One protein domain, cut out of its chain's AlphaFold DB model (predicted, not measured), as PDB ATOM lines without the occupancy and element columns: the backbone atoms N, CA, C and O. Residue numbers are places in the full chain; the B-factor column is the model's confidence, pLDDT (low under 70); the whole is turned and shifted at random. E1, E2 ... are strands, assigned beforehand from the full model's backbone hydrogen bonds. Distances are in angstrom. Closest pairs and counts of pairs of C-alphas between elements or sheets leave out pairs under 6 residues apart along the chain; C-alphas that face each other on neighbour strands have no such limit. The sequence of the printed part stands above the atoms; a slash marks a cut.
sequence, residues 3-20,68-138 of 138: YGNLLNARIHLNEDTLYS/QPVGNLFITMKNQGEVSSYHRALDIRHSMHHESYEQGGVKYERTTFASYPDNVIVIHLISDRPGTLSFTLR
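What this domain is: This is residues 3 to 20 and 68 to 138 of the 138 residues of the protein "Glyco_hyd_65N_2 domain-containing protein" of Pseudovibrio sp. WM33 (UniProt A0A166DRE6). Picture two antiparallel sheets only partly face to face, a loose sandwich that opens like a V: E1, E2 and E7 make the smaller sheet, and E3, E4, E5 and E6 make the larger, twisted one. The strands of both sheets run roughly along the longest axis; residues 78 to 82 and 128 to 134 cross from sheet to sheet at one end, while the stretches next to the cut, residues 14 to 20 and 68 to 70, lie toward the opposite end. The 89 printed residues include seven named strands, E1 to E7 in order along the chain, with no named helix; the class is all strand. The sheets run E1 - E2 - E7 and E3 - E4 - E5 - E6. The whole is only just compact, close to loose, with a radius of gyration of the C-alphas of 14.4 A, and it is elongated, spanning 46 by 29 by 21 A.

How they stand to each other: Begin with E1, residues 8 to 13, and go on across the cut to its antiparallel neighbour E2, residues 71 to 77; their directions stand at 157 degrees. Look at N 11 and O 73, within hydrogen-bond range at 2.8 A, and at C-alphas 12 and 72, which face each other at 4.4 A. On past E2, a tight link of 5 residues leads to E3, residues 83 to 91, an edge strand of the other sheet; E2 and E3 are apart. E4, residues 96 to 103, forms a hairpin with E3 at 173 degrees; check N 89 and O 98, 2.9 A. E4 forms a hairpin with E5, residues 106 to 115, at 165 degrees, and there N 110 and O 99 are 2.8 A apart. E5 forms a hairpin with E6, residues 120 to 127, at 170 degrees, with N 111 and O 124 at 2.9 A. E3, E4, E5 and E6 are a meander, each strand the antiparallel neighbour of the one before; from edge to edge the strands' lines turn by 32 degrees. After E6, an edge strand, a short link of 7 residues brings you back to the first sheet and E7, residues 135 to 137. E7 is antiparallel to E2 at 167 degrees, with N 136 and O 76 at 2.9 A. E1 and E7 are the edge strands of this sheet and are apart from each other. Each of E1, E2 and E7 is apart from each of E3, E4, E5 and E6, with no C-alpha of the one within 8 A of the other.

Where its parts are: Find C-alpha 8 at (2.012, 41.721, 10.138); from there E1 runs 16.0 A to C-alpha 13. E2 covers 19.9 A from Gly 71 to Met 77. E3 covers 22.9 A and E4 23.0 A. Find C-alpha 106 at (12.211, 56.144, 12.181), where E5, the longest strand with 10 residues, sets out on its 28.5 A to Ser 115. E6 covers 22.8 A. E7 is three residues long and ends with C-alpha 137 at (6.404, 38.796, 1.553).

The domain as a whole: The two C-alphas farthest apart, those of Ser 20 and Gly 105, are 47.9 A from each other. The printed part begins at residue 3 and ends at Arg 138, the chain's last residue. Residues 21 to 67 are not printed, and C-alphas 20 and 68 are 6.6 A apart across the cut. Of the links printed whole, there is no long one. The mean pLDDT of the printed part is 95.7, and no printed residue is under 70.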
ATOM      1  N   TYR A   3      -6.268  44.694   5.720       91.69
ATOM      2  CA  TYR A   3      -6.550  44.511   7.144       91.69
ATOM      3  C   TYR A   3      -5.577  45.311   8.011       91.69
ATOM      4  O   TYR A   3      -4.417  45.495   7.652       91.69
ATOM      5  N   GLY A   4      -6.051  45.769   9.172       71.62
ATOM      6  CA  GLY A   4      -5.207  46.453  10.148       71.62
ATOM      7  C   GLY A   4      -4.289  45.473  10.876       71.62
ATOM      8  O   GLY A   4      -4.785  44.546  11.507       71.62
ATOM      9  N   ASN A   5      -2.979  45.687  10.751       86.62
ATOM     10  CA  ASN A   5      -1.882  45.205  11.601       86.62
ATOM     11  C   ASN A   5      -0.584  45.687  10.932       86.62
ATOM     12  O   ASN A   5      -0.247  45.235   9.841       86.62
ATOM     13  N   LEU A   6       0.108  46.640  11.555       87.44
ATOM     14  CA  LEU A   6       1.256  47.320  10.950       87.44
ATOM     15  C   LEU A   6       2.420  46.378  10.643       87.44
ATOM     16  O   LEU A   6       2.955  46.386   9.537       87.44
ATOM     17  N   LEU A   7       2.800  45.568  11.632       92.00
ATOM     18  CA  LEU A   7       3.985  44.717  11.552       92.00
ATOM     19  C   LEU A   7       3.707  43.401  10.824       92.00
ATOM     20  O   LEU A   7       4.630  42.815  10.275       92.00
ATOM     21  N   ASN A   8       2.452  42.945  10.809       94.06
ATOM     22  CA  ASN A   8       2.012  41.721  10.138       94.06
ATOM     23  C   ASN A   8       0.759  41.999   9.314       94.06
ATOM     24  O   ASN A   8      -0.351  41.583   9.657       94.06
ATOM     25  N   ALA A   9       0.934  42.744   8.232       94.88
ATOM     26  CA  ALA A   9      -0.177  43.160   7.403       94.88
ATOM     27  C   ALA A   9      -0.693  42.015   6.538       94.88
ATOM     28  O   ALA A   9       0.074  41.192   6.036       94.88
ATOM     29  N   ARG A  10      -2.008  42.017   6.321       96.50
ATOM     30  CA  ARG A  10      -2.692  41.092   5.419       96.50
ATOM     31  C   ARG A  10      -3.482  41.881   4.390       96.50
ATOM     32  O   ARG A  10      -4.320  42.711   4.748       96.50
ATOM     33  N   ILE A  11      -3.264  41.560   3.125       96.69
ATOM     34  CA  ILE A  11      -4.009  42.098   1.995       96.69
ATOM     35  C   ILE A  11      -4.709  40.927   1.317       96.69
ATOM     36  O   ILE A  11      -4.069  40.064   0.728       96.69
ATOM     37  N   HIS A  12      -6.031  40.885   1.421       97.31
ATOM     38  CA  HIS A  12      -6.854  39.905   0.724       97.31
ATOM     39  C   HIS A  12      -7.051  40.361  -0.720       97.31
ATOM     40  O   HIS A  12      -7.500  41.487  -0.965       97.31
ATOM     41  N   LEU A  13      -6.673  39.498  -1.652       97.38
ATOM     42  CA  LEU A  13      -6.696  39.725  -3.085       97.38
ATOM     43  C   LEU A  13      -7.906  39.050  -3.719       97.38
ATOM     44  O   LEU A  13      -8.324  37.967  -3.314       97.38
ATOM     45  N   ASN A  14      -8.423  39.719  -4.735       97.94
ATOM     46  CA  ASN A  14      -9.576  39.325  -5.514       97.94
ATOM     47  C   ASN A  14      -9.280  39.660  -6.974       97.94
ATOM     48  O   ASN A  14      -8.632  40.668  -7.253       97.94
ATOM     49  N   GLU A  15      -9.765  38.813  -7.867       96.75
ATOM     50  CA  GLU A  15      -9.793  39.014  -9.312       96.75
ATOM     51  C   GLU A  15     -11.247  38.762  -9.726       96.75
ATOM     52  O   GLU A  15     -11.918  37.927  -9.113       96.75
ATOM     53  N   ASP A  16     -11.799  39.586 -10.611       96.44
ATOM     54  CA  ASP A  16     -13.247  39.680 -10.820       96.44
ATOM     55  C   ASP A  16     -13.830  38.533 -11.654       96.44
ATOM     56  O   ASP A  16     -15.051  38.406 -11.723       96.44
ATOM     57  N   THR A  17     -12.992  37.658 -12.209       94.88
ATOM     58  CA  THR A  17     -13.386  36.485 -12.998       94.88
ATOM     59  C   THR A  17     -13.133  35.153 -12.289       94.88
ATOM     60  O   THR A  17     -13.554  34.102 -12.784       94.88
ATOM     61  N   LEU A  18     -12.526  35.158 -11.097       95.88
ATOM     62  CA  LEU A  18     -12.284  33.935 -10.334       95.88
ATOM     63  C   LEU A  18     -13.567  33.422  -9.653       95.88
ATOM     64  O   LEU A  18     -13.944  33.840  -8.558       95.88
ATOM     65  N   TYR A  19     -14.228  32.463 -10.295       94.12
ATOM     66  CA  TYR A  19     -15.418  31.773  -9.790       94.12
ATOM     67  C   TYR A  19     -15.205  30.257  -9.766       94.12
ATOM     68  O   TYR A  19     -14.351  29.713 -10.464       94.12
ATOM     69  N   SER A  20     -16.004  29.551  -8.963       91.69
ATOM     70  CA  SER A  20     -16.085  28.090  -9.019       91.69
ATOM     71  C   SER A  20     -16.683  27.610 -10.347       91.69
ATOM     72  O   SER A  20     -17.342  28.366 -11.053       91.69
ATOM     73  N   GLN A  68     -14.806  33.372  -5.864       96.62
ATOM     74  CA  GLN A  68     -13.698  32.825  -5.086       96.62
ATOM     75  C   GLN A  68     -12.656  33.896  -4.752       96.62
ATOM     76  O   GLN A  68     -12.325  34.731  -5.594       96.62
ATOM     77  N   PRO A  69     -12.076  33.846  -3.543       96.50
ATOM     78  CA  PRO A  69     -10.931  34.673  -3.211       96.50
ATOM     79  C   PRO A  69      -9.682  34.180  -3.950       96.50
ATOM     80  O   PRO A  69      -9.414  32.979  -3.987       96.50
ATOM     81  N   VAL A  70      -8.865  35.101  -4.468       97.19
ATOM     82  CA  VAL A  70      -7.559  34.742  -5.060       97.19
ATOM     83  C   VAL A  70      -6.608  34.252  -3.976       97.19
ATOM     84  O   VAL A  70      -5.850  33.305  -4.165       97.19
ATOM     85  N   GLY A  71      -6.639  34.912  -2.819       97.00
ATOM     86  CA  GLY A  71      -5.780  34.575  -1.697       97.00
ATOM     87  C   GLY A  71      -5.396  35.796  -0.881       97.00
ATOM     88  O   GLY A  71      -6.083  36.816  -0.870       97.00
ATOM     89  N   ASN A  72      -4.288  35.682  -0.158       97.00
ATOM     90  CA  ASN A  72      -3.796  36.737   0.715       97.00
ATOM     91  C   ASN A  72      -2.317  36.981   0.442       97.00
ATOM     92  O   ASN A  72      -1.553  36.026   0.378       97.00
ATOM     93  N   LEU A  73      -1.937  38.253   0.367       96.94
ATOM     94  CA  LEU A  73      -0.559  38.704   0.479       96.94
ATOM     95  C   LEU A  73      -0.297  39.123   1.925       96.94
ATOM     96  O   LEU A  73      -1.042  39.928   2.496       96.94
ATOM     97  N   PHE A  74       0.775  38.604   2.505       97.12
ATOM     98  CA  PHE A  74       1.250  38.977   3.828       97.12
ATOM     99  C   PHE A  74       2.528  39.801   3.724       97.12
ATOM    100  O   PHE A  74       3.442  39.449   2.982       97.12
ATOM    101  N   ILE A  75       2.602  40.878   4.505       96.56
ATOM    102  CA  ILE A  75       3.809  41.696   4.657       96.56
ATOM    103  C   ILE A  75       4.196  41.676   6.128       96.56
ATOM    104  O   ILE A  75       3.450  42.185   6.969       96.56
ATOM    105  N   THR A  76       5.363  41.113   6.428       96.62
ATOM    106  CA  THR A  76       5.909  41.075   7.787       96.62
ATOM    107  C   THR A  76       7.122  41.987   7.875       96.62
ATOM    108  O   THR A  76       8.140  41.728   7.233       96.62
ATOM    109  N   MET A  77       7.013  43.051   8.667       95.31
ATOM    110  CA  MET A  77       8.119  43.961   8.962       95.31
ATOM    111  C   MET A  77       9.094  43.265   9.917       95.31
ATOM    112  O   MET A  77       8.670  42.654  10.897       95.31
ATOM    113  N   LYS A  78      10.401  43.333   9.640       94.38
ATOM    114  CA  LYS A  78      11.424  42.669  10.474       94.38
ATOM    115  C   LYS A  78      11.850  43.493  11.685       94.38
ATOM    116  O   LYS A  78      12.520  42.972  12.576       94.38
ATOM    117  N   ASN A  79      11.500  44.770  11.699       87.81
ATOM    118  CA  ASN A  79      11.949  45.706  12.712       87.81
ATOM    119  C   ASN A  79      11.249  45.408  14.042       87.81
ATOM    120  O   ASN A  79      10.043  45.159  14.095       87.81
ATOM    121  N   GLN A  80      12.035  45.398  15.116       81.56
ATOM    122  CA  GLN A  80      11.557  45.126  16.466       81.56
ATOM    123  C   GLN A  80      11.471  46.415  17.278       81.56
ATOM    124  O   GLN A  80      12.171  47.387  17.001       81.56
ATOM    125  N   GLY A  81      10.629  46.394  18.306       87.62
ATOM    126  CA  GLY A  81      10.419  47.521  19.206       87.62
ATOM    127  C   GLY A  81       8.989  48.037  19.175       87.62
ATOM    128  O   GLY A  81       8.151  47.576  18.395       87.62
ATOM    129  N   GLU A  82       8.721  48.985  20.061       93.62
ATOM    130  CA  GLU A  82       7.399  49.570  20.229       93.62
ATOM    131  C   GLU A  82       7.043  50.481  19.053       93.62
ATOM    132  O   GLU A  82       7.897  51.186  18.510       93.62
ATOM    133  N   VAL A  83       5.776  50.432  18.648       95.00
ATOM    134  CA  VAL A  83       5.251  51.241  17.553       95.00
ATOM    135  C   VAL A  83       4.435  52.389  18.126       95.00
ATOM    136  O   VAL A  83       3.537  52.171  18.937       95.00
ATOM    137  N   SER A  84       4.713  53.603  17.661       96.38
ATOM    138  CA  SER A  84       4.000  54.824  18.033       96.38
ATOM    139  C   SER A  84       3.431  55.533  16.806       96.38
ATOM    140  O   SER A  84       3.671  55.137  15.662       96.38
ATOM    141  N   SER A  85       2.647  56.588  17.049       96.31
ATOM    142  CA  SER A  85       2.205  57.524  16.003       96.31
ATOM    143  C   SER A  85       1.465  56.844  14.838       96.31
ATOM    144  O   SER A  85       1.561  57.276  13.689       96.31
ATOM    145  N   TYR A  86       0.741  55.754  15.121       95.56
ATOM    146  CA  TYR A  86       0.038  54.999  14.089       95.56
ATOM    147  C   TYR A  86      -1.138  55.789  13.522       95.56
ATOM    148  O   TYR A  86      -2.035  56.221  14.247       95.56
ATOM    149  N   HIS A  87      -1.171  55.880  12.200       96.06
ATOM    150  CA  HIS A  87      -2.286  56.411  11.446       96.06
ATOM    151  C   HIS A  87      -2.621  55.490  10.269       96.06
ATOM    152  O   HIS A  87      -1.727  54.950   9.616       96.06
ATOM    153  N   ARG A  88      -3.919  55.336   9.982       96.06
ATOM    154  CA  ARG A  88      -4.419  54.697   8.760       96.06
ATOM    155  C   ARG A  88      -5.575  55.489   8.171       96.06
ATOM    156  O   ARG A  88      -6.455  55.929   8.909       96.06
ATOM    157  N   ALA A  89      -5.609  55.591   6.851       96.94
ATOM    158  CA  ALA A  89      -6.664  56.275   6.125       96.94
ATOM    159  C   ALA A  89      -6.924  55.625   4.764       96.94
ATOM    160  O   ALA A  89      -6.034  55.048   4.141       96.94
ATOM    161  N   LEU A  90      -8.164  55.757   4.297       97.94
ATOM    162  CA  LEU A  90      -8.520  55.572   2.898       97.94
ATOM    163  C   LEU A  90      -8.866  56.950   2.336       97.94
ATOM    164  O   LEU A  90      -9.888  57.528   2.703       97.94
ATOM    165  N   ASP A  91      -8.009  57.471   1.468       97.88
ATOM    166  CA  ASP A  91      -8.286  58.678   0.707       97.88
ATOM    167  C   ASP A  91      -9.186  58.319  -0.480       97.88
ATOM    168  O   ASP A  91      -8.743  57.758  -1.482       97.88
ATOM    169  N   ILE A  92     -10.474  58.640  -0.353       97.94
ATOM    170  CA  ILE A  92     -11.486  58.373  -1.383       97.94
ATOM    171  C   ILE A  92     -11.313  59.306  -2.591       97.94
ATOM    172  O   ILE A  92     -11.703  58.947  -3.699       97.94
ATOM    173  N   ARG A  93     -10.714  60.493  -2.417       98.25
ATOM    174  CA  ARG A  93     -10.501  61.444  -3.517       98.25
ATOM    175  C   ARG A  93      -9.442  60.939  -4.489       98.25
ATOM    176  O   ARG A  93      -9.582  61.160  -5.688       98.25
ATOM    177  N   HIS A  94      -8.412  60.270  -3.977       97.25
ATOM    178  CA  HIS A  94      -7.312  59.747  -4.789       97.25
ATOM    179  C   HIS A  94      -7.304  58.216  -4.913       97.25
ATOM    180  O   HIS A  94      -6.424  57.667  -5.570       97.25
ATOM    181  N   SER A  95      -8.274  57.519  -4.313       97.75
ATOM    182  CA  SER A  95      -8.370  56.050  -4.306       97.75
ATOM    183  C   SER A  95      -7.130  55.356  -3.725       97.75
ATOM    184  O   SER A  95      -6.705  54.305  -4.210       97.75
ATOM    185  N   MET A  96      -6.548  55.934  -2.672       97.88
ATOM    186  CA  MET A  96      -5.321  55.437  -2.047       97.88
ATOM    187  C   MET A  96      -5.536  55.078  -0.580       97.88
ATOM    188  O   MET A  96      -6.125  55.831   0.192       97.88
ATOM    189  N   HIS A  97      -5.015  53.925  -0.174       97.94
ATOM    190  CA  HIS A  97      -4.895  53.563   1.230       97.94
ATOM    191  C   HIS A  97      -3.521  53.966   1.756       97.94
ATOM    192  O   HIS A  97      -2.507  53.612   1.153       97.94
ATOM    193  N   HIS A  98      -3.493  54.647   2.896       97.12
ATOM    194  CA  HIS A  98      -2.276  55.110   3.548       97.12
ATOM    195  C   HIS A  98      -2.190  54.574   4.973       97.12
ATOM    196  O   HIS A  98      -3.162  54.622   5.726       97.12
ATOM    197  N   GLU A  99      -1.007  54.108   5.353       96.50
ATOM    198  CA  GLU A  99      -0.635  53.786   6.728       96.50
ATOM    199  C   GLU A  99       0.705  54.435   7.052       96.50
ATOM    200  O   GLU A  99       1.628  54.379   6.242       96.50
ATOM    201  N   SER A 100       0.832  55.005   8.246       96.56
ATOM    202  CA  SER A 100       2.100  55.525   8.755       96.56
ATOM    203  C   SER A 100       2.283  55.183  10.223       96.56
ATOM    204  O   SER A 100       1.306  55.109  10.968       96.56
ATOM    205  N   TYR A 101       3.525  54.984  10.644       96.44
ATOM    206  CA  TYR A 101       3.879  54.754  12.041       96.44
ATOM    207  C   TYR A 101       5.342  55.103  12.299       96.44
ATOM    208  O   TYR A 101       6.124  55.263  11.363       96.44
ATOM    209  N   GLU A 102       5.714  55.183  13.569       96.62
ATOM    210  CA  GLU A 102       7.096  55.363  14.001       96.62
ATOM    211  C   GLU A 102       7.564  54.154  14.808       96.62
ATOM    212  O   GLU A 102       6.807  53.578  15.590       96.62
ATOM    213  N   GLN A 103       8.823  53.764  14.617       95.81
ATOM    214  CA  GLN A 103       9.471  52.713  15.400       95.81
ATOM    215  C   GLN A 103      10.963  53.031  15.520       95.81
ATOM    216  O   GLN A 103      11.636  53.267  14.518       95.81
ATOM    217  N   GLY A 104      11.489  53.089  16.748       93.62
ATOM    218  CA  GLY A 104      12.907  53.406  16.980       93.62
ATOM    219  C   GLY A 104      13.347  54.784  16.453       93.62
ATOM    220  O   GLY A 104      14.497  54.946  16.048       93.62
ATOM    221  N   GLY A 105      12.437  55.767  16.419       94.94
ATOM    222  CA  GLY A 105      12.711  57.109  15.888       94.94
ATOM    223  C   GLY A 105      12.860  57.172  14.362       94.94
ATOM    224  O   GLY A 105      13.524  58.076  13.854       94.94
ATOM    225  N   VAL A 106      12.305  56.191  13.647       96.62
ATOM    226  CA  VAL A 106      12.211  56.144  12.181       96.62
ATOM    227  C   VAL A 106      10.736  56.139  11.801       96.62
ATOM    228  O   VAL A 106       9.964  55.356  12.363       96.62
ATOM    229  N   LYS A 107      10.352  56.989  10.847       97.25
ATOM    230  CA  LYS A 107       8.999  57.015  10.287       97.25
ATOM    231  C   LYS A 107       8.900  56.043   9.115       97.25
ATOM    232  O   LYS A 107       9.735  56.059   8.209       97.25
ATOM    233  N   TYR A 108       7.850  55.230   9.116       97.25
ATOM    234  CA  TYR A 108       7.505  54.288   8.055       97.25
ATOM    235  C   TYR A 108       6.163  54.653   7.444       97.25
ATOM    236  O   TYR A 108       5.224  55.000   8.163       97.25
ATOM    237  N   GLU A 109       6.056  54.528   6.123       97.00
ATOM    238  CA  GLU A 109       4.818  54.799   5.395       97.00
ATOM    239  C   GLU A 109       4.554  53.702   4.362       97.00
ATOM    240  O   GLU A 109       5.460  53.241   3.663       97.00
ATOM    241  N   ARG A 110       3.290  53.278   4.269       96.44
ATOM    242  CA  ARG A 110       2.785  52.359   3.252       96.44
ATOM    243  C   ARG A 110       1.636  53.024   2.511       96.44
ATOM    244  O   ARG A 110       0.620  53.356   3.113       96.44
ATOM    245  N   THR A 111       1.781  53.151   1.198       97.75
ATOM    246  CA  THR A 111       0.694  53.535   0.294       97.75
ATOM    247  C   THR A 111       0.300  52.335  -0.554       97.75
ATOM    248  O   THR A 111       1.161  51.612  -1.054       97.75
ATOM    249  N   THR A 112      -0.994  52.075  -0.698       97.81
ATOM    250  CA  THR A 112      -1.508  50.946  -1.481       97.81
ATOM    251  C   THR A 112      -2.695  51.373  -2.328       97.81
ATOM    252  O   THR A 112      -3.618  52.009  -1.824       97.81
ATOM    253  N   PHE A 113      -2.681  51.000  -3.606       98.19
ATOM    254  CA  PHE A 113      -3.762  51.277  -4.553       98.19
ATOM    255  C   PHE A 113      -3.791  50.230  -5.673       98.19
ATOM    256  O   PHE A 113      -2.820  49.504  -5.884       98.19
ATOM    257  N   ALA A 114      -4.914  50.145  -6.384       98.06
ATOM    258  CA  ALA A 114      -5.036  49.368  -7.615       98.06
ATOM    259  C   ALA A 114      -5.021  50.341  -8.802       98.06
ATOM    260  O   ALA A 114      -5.916  51.177  -8.923       98.06
ATOM    261  N   SER A 115      -3.984  50.271  -9.637       98.19
ATOM    262  CA  SER A 115      -3.844  51.120 -10.819       98.19
ATOM    263  C   SER A 115      -4.706  50.574 -11.950       98.19
ATOM    264  O   SER A 115      -4.446  49.486 -12.460       98.19
ATOM    265  N   TYR A 116      -5.713  51.346 -12.355       97.50
ATOM    266  CA  TYR A 116      -6.465  51.078 -13.578       97.50
ATOM    267  C   TYR A 116      -5.599  51.173 -14.850       97.50
ATOM    268  O   TYR A 116      -5.603  50.210 -15.613       97.50
ATOM    269  N   PRO A 117      -4.835  52.261 -15.101       98.31
ATOM    270  CA  PRO A 117      -4.071  52.381 -16.347       98.31
ATOM    271  C   PRO A 117      -2.952  51.339 -16.482       98.31
ATOM    272  O   PRO A 117      -2.649  50.937 -17.602       98.31
ATOM    273  N   ASP A 118      -2.372  50.882 -15.368       98.44
ATOM    274  CA  ASP A 118      -1.266  49.911 -15.383       98.44
ATOM    275  C   ASP A 118      -1.720  48.463 -15.123       98.44
ATOM    276  O   ASP A 118      -0.912  47.541 -15.213       98.44
ATOM    277  N   ASN A 119      -2.997  48.254 -14.782       97.44
ATOM    278  CA  ASN A 119      -3.590  46.958 -14.438       97.44
ATOM    279  C   ASN A 119      -2.805  46.161 -13.372       97.44
ATOM    280  O   ASN A 119      -2.567  44.959 -13.506       97.44
ATOM    281  N   VAL A 120      -2.379  46.838 -12.301       97.94
ATOM    282  CA  VAL A 120      -1.612  46.236 -11.196       97.94
ATOM    283  C   VAL A 120      -2.043  46.772  -9.836       97.94
ATOM    284  O   VAL A 120      -2.490  47.909  -9.701       97.94
ATOM    285  N   ILE A 121      -1.845  45.968  -8.790       97.75
ATOM    286  CA  ILE A 121      -1.892  46.444  -7.403       97.75
ATOM    287  C   ILE A 121      -0.495  46.925  -7.015       97.75
ATOM    288  O   ILE A 121       0.478  46.181  -7.122       97.75
ATOM    289  N   VAL A 122      -0.407  48.161  -6.532       98.12
ATOM    290  CA  VAL A 122       0.844  48.797  -6.118       98.12
ATOM    291  C   VAL A 122       0.879  48.912  -4.602       98.12
ATOM    292  O   VAL A 122      -0.086  49.351  -3.976       98.12
ATOM    293  N   ILE A 123       2.017  48.545  -4.013       97.31
ATOM    294  CA  ILE A 123       2.316  48.731  -2.594       97.31
ATOM    295  C   ILE A 123       3.656  49.451  -2.509       97.31
ATOM    296  O   ILE A 123       4.701  48.875  -2.799       97.31
ATOM    297  N   HIS A 124       3.619  50.718  -2.116       97.69
ATOM    298  CA  HIS A 124       4.804  51.543  -1.945       97.69
ATOM    299  C   HIS A 124       5.133  51.652  -0.456       97.69
ATOM    300  O   HIS A 124       4.332  52.180   0.315       97.69
ATOM    301  N   LEU A 125       6.291  51.124  -0.059       96.75
ATOM    302  CA  LEU A 125       6.806  51.137   1.309       96.75
ATOM    303  C   LEU A 125       8.035  52.040   1.370       96.75
ATOM    304  O   LEU A 125       8.974  51.838   0.602       96.75
ATOM    305  N   ILE A 126       8.048  52.991   2.300       97.44
ATOM    306  CA  ILE A 126       9.179  53.900   2.512       97.44
ATOM    307  C   ILE A 126       9.516  54.021   3.999       97.44
ATOM    308  O   ILE A 126       8.665  53.818   4.866       97.44
ATOM    309  N   SER A 127      10.771  54.370   4.274       97.31
ATOM    310  CA  SER A 127      11.264  54.781   5.589       97.31
ATOM    311  C   SER A 127      12.058  56.075   5.445       97.31
ATOM    312  O   SER A 127      12.793  56.227   4.468       97.31
ATOM    313  N   ASP A 128      11.984  56.975   6.422       97.69
ATOM    314  CA  ASP A 128      12.716  58.253   6.388       97.69
ATOM    315  C   ASP A 128      14.225  58.126   6.674       97.69
ATOM    316  O   ASP A 128      14.979  59.087   6.511       97.69
ATOM    317  N   ARG A 129      14.694  56.927   7.049       97.06
ATOM    318  CA  ARG A 129      16.110  56.624   7.275       97.06
ATOM    319  C   ARG A 129      16.631  55.544   6.318       97.06
ATOM    320  O   ARG A 129      16.072  54.442   6.289       97.06
ATOM    321  N   PRO A 130      17.731  55.792   5.579       96.31
ATOM    322  CA  PRO A 130      18.330  54.797   4.690       96.31
ATOM    323  C   PRO A 130      18.688  53.487   5.402       96.31
ATOM    324  O   PRO A 130      19.170  53.497   6.533       96.31
ATOM    325  N   GLY A 131      18.464  52.355   4.731       95.44
ATOM    326  CA  GLY A 131      18.837  51.024   5.231       95.44
ATOM    327  C   GLY A 131      17.957  50.471   6.358       95.44
ATOM    328  O   GLY A 131      18.259  49.404   6.884       95.44
ATOM    329  N   THR A 132      16.874  51.160   6.731       95.69
ATOM    330  CA  THR A 132      16.015  50.746   7.856       95.69
ATOM    331  C   THR A 132      14.747  50.002   7.445       95.69
ATOM    332  O   THR A 132      14.041  49.484   8.309       95.69
ATOM    333  N   LEU A 133      14.442  49.924   6.149       95.69
ATOM    334  CA  LEU A 133      13.288  49.190   5.642       95.69
ATOM    335  C   LEU A 133      13.657  47.721   5.410       95.69
ATOM    336  O   LEU A 133      14.447  47.401   4.524       95.69
ATOM    337  N   SER A 134      13.069  46.816   6.194       95.94
ATOM    338  CA  SER A 134      13.279  45.374   6.060       95.94
ATOM    339  C   SER A 134      11.980  44.614   6.303       95.94
ATOM    340  O   SER A 134      11.313  44.804   7.320       95.94
ATOM    341  N   PHE A 135      11.603  43.754   5.359       96.69
ATOM    342  CA  PHE A 135      10.351  43.003   5.407       96.69
ATOM    343  C   PHE A 135      10.450  41.688   4.627       96.69
ATOM    344  O   PHE A 135      11.413  41.440   3.899       96.69
ATOM    345  N   THR A 136       9.451  40.828   4.797       97.88
ATOM    346  CA  THR A 136       9.229  39.635   3.971       97.88
ATOM    347  C   THR A 136       7.827  39.641   3.390       97.88
ATOM    348  O   THR A 136       6.898  40.139   4.030       97.88
ATOM    349  N   LEU A 137       7.682  39.031   2.216       96.94
ATOM    350  CA  LEU A 137       6.404  38.796   1.553       96.94
ATOM    351  C   LEU A 137       6.089  37.297   1.553       96.94
ATOM    352  O   LEU A 137       7.003  36.486   1.390       96.94
ATOM    353  N   ARG A 138       4.817  36.944   1.746       94.75
ATOM    354  CA  ARG A 138       4.313  35.567   1.665       94.75
ATOM    355  C   ARG A 138       2.913  35.524   1.077       94.75
ATOM    356  O   ARG A 138       2.142  36.468   1.360       94.75
TER     357      ARG A 138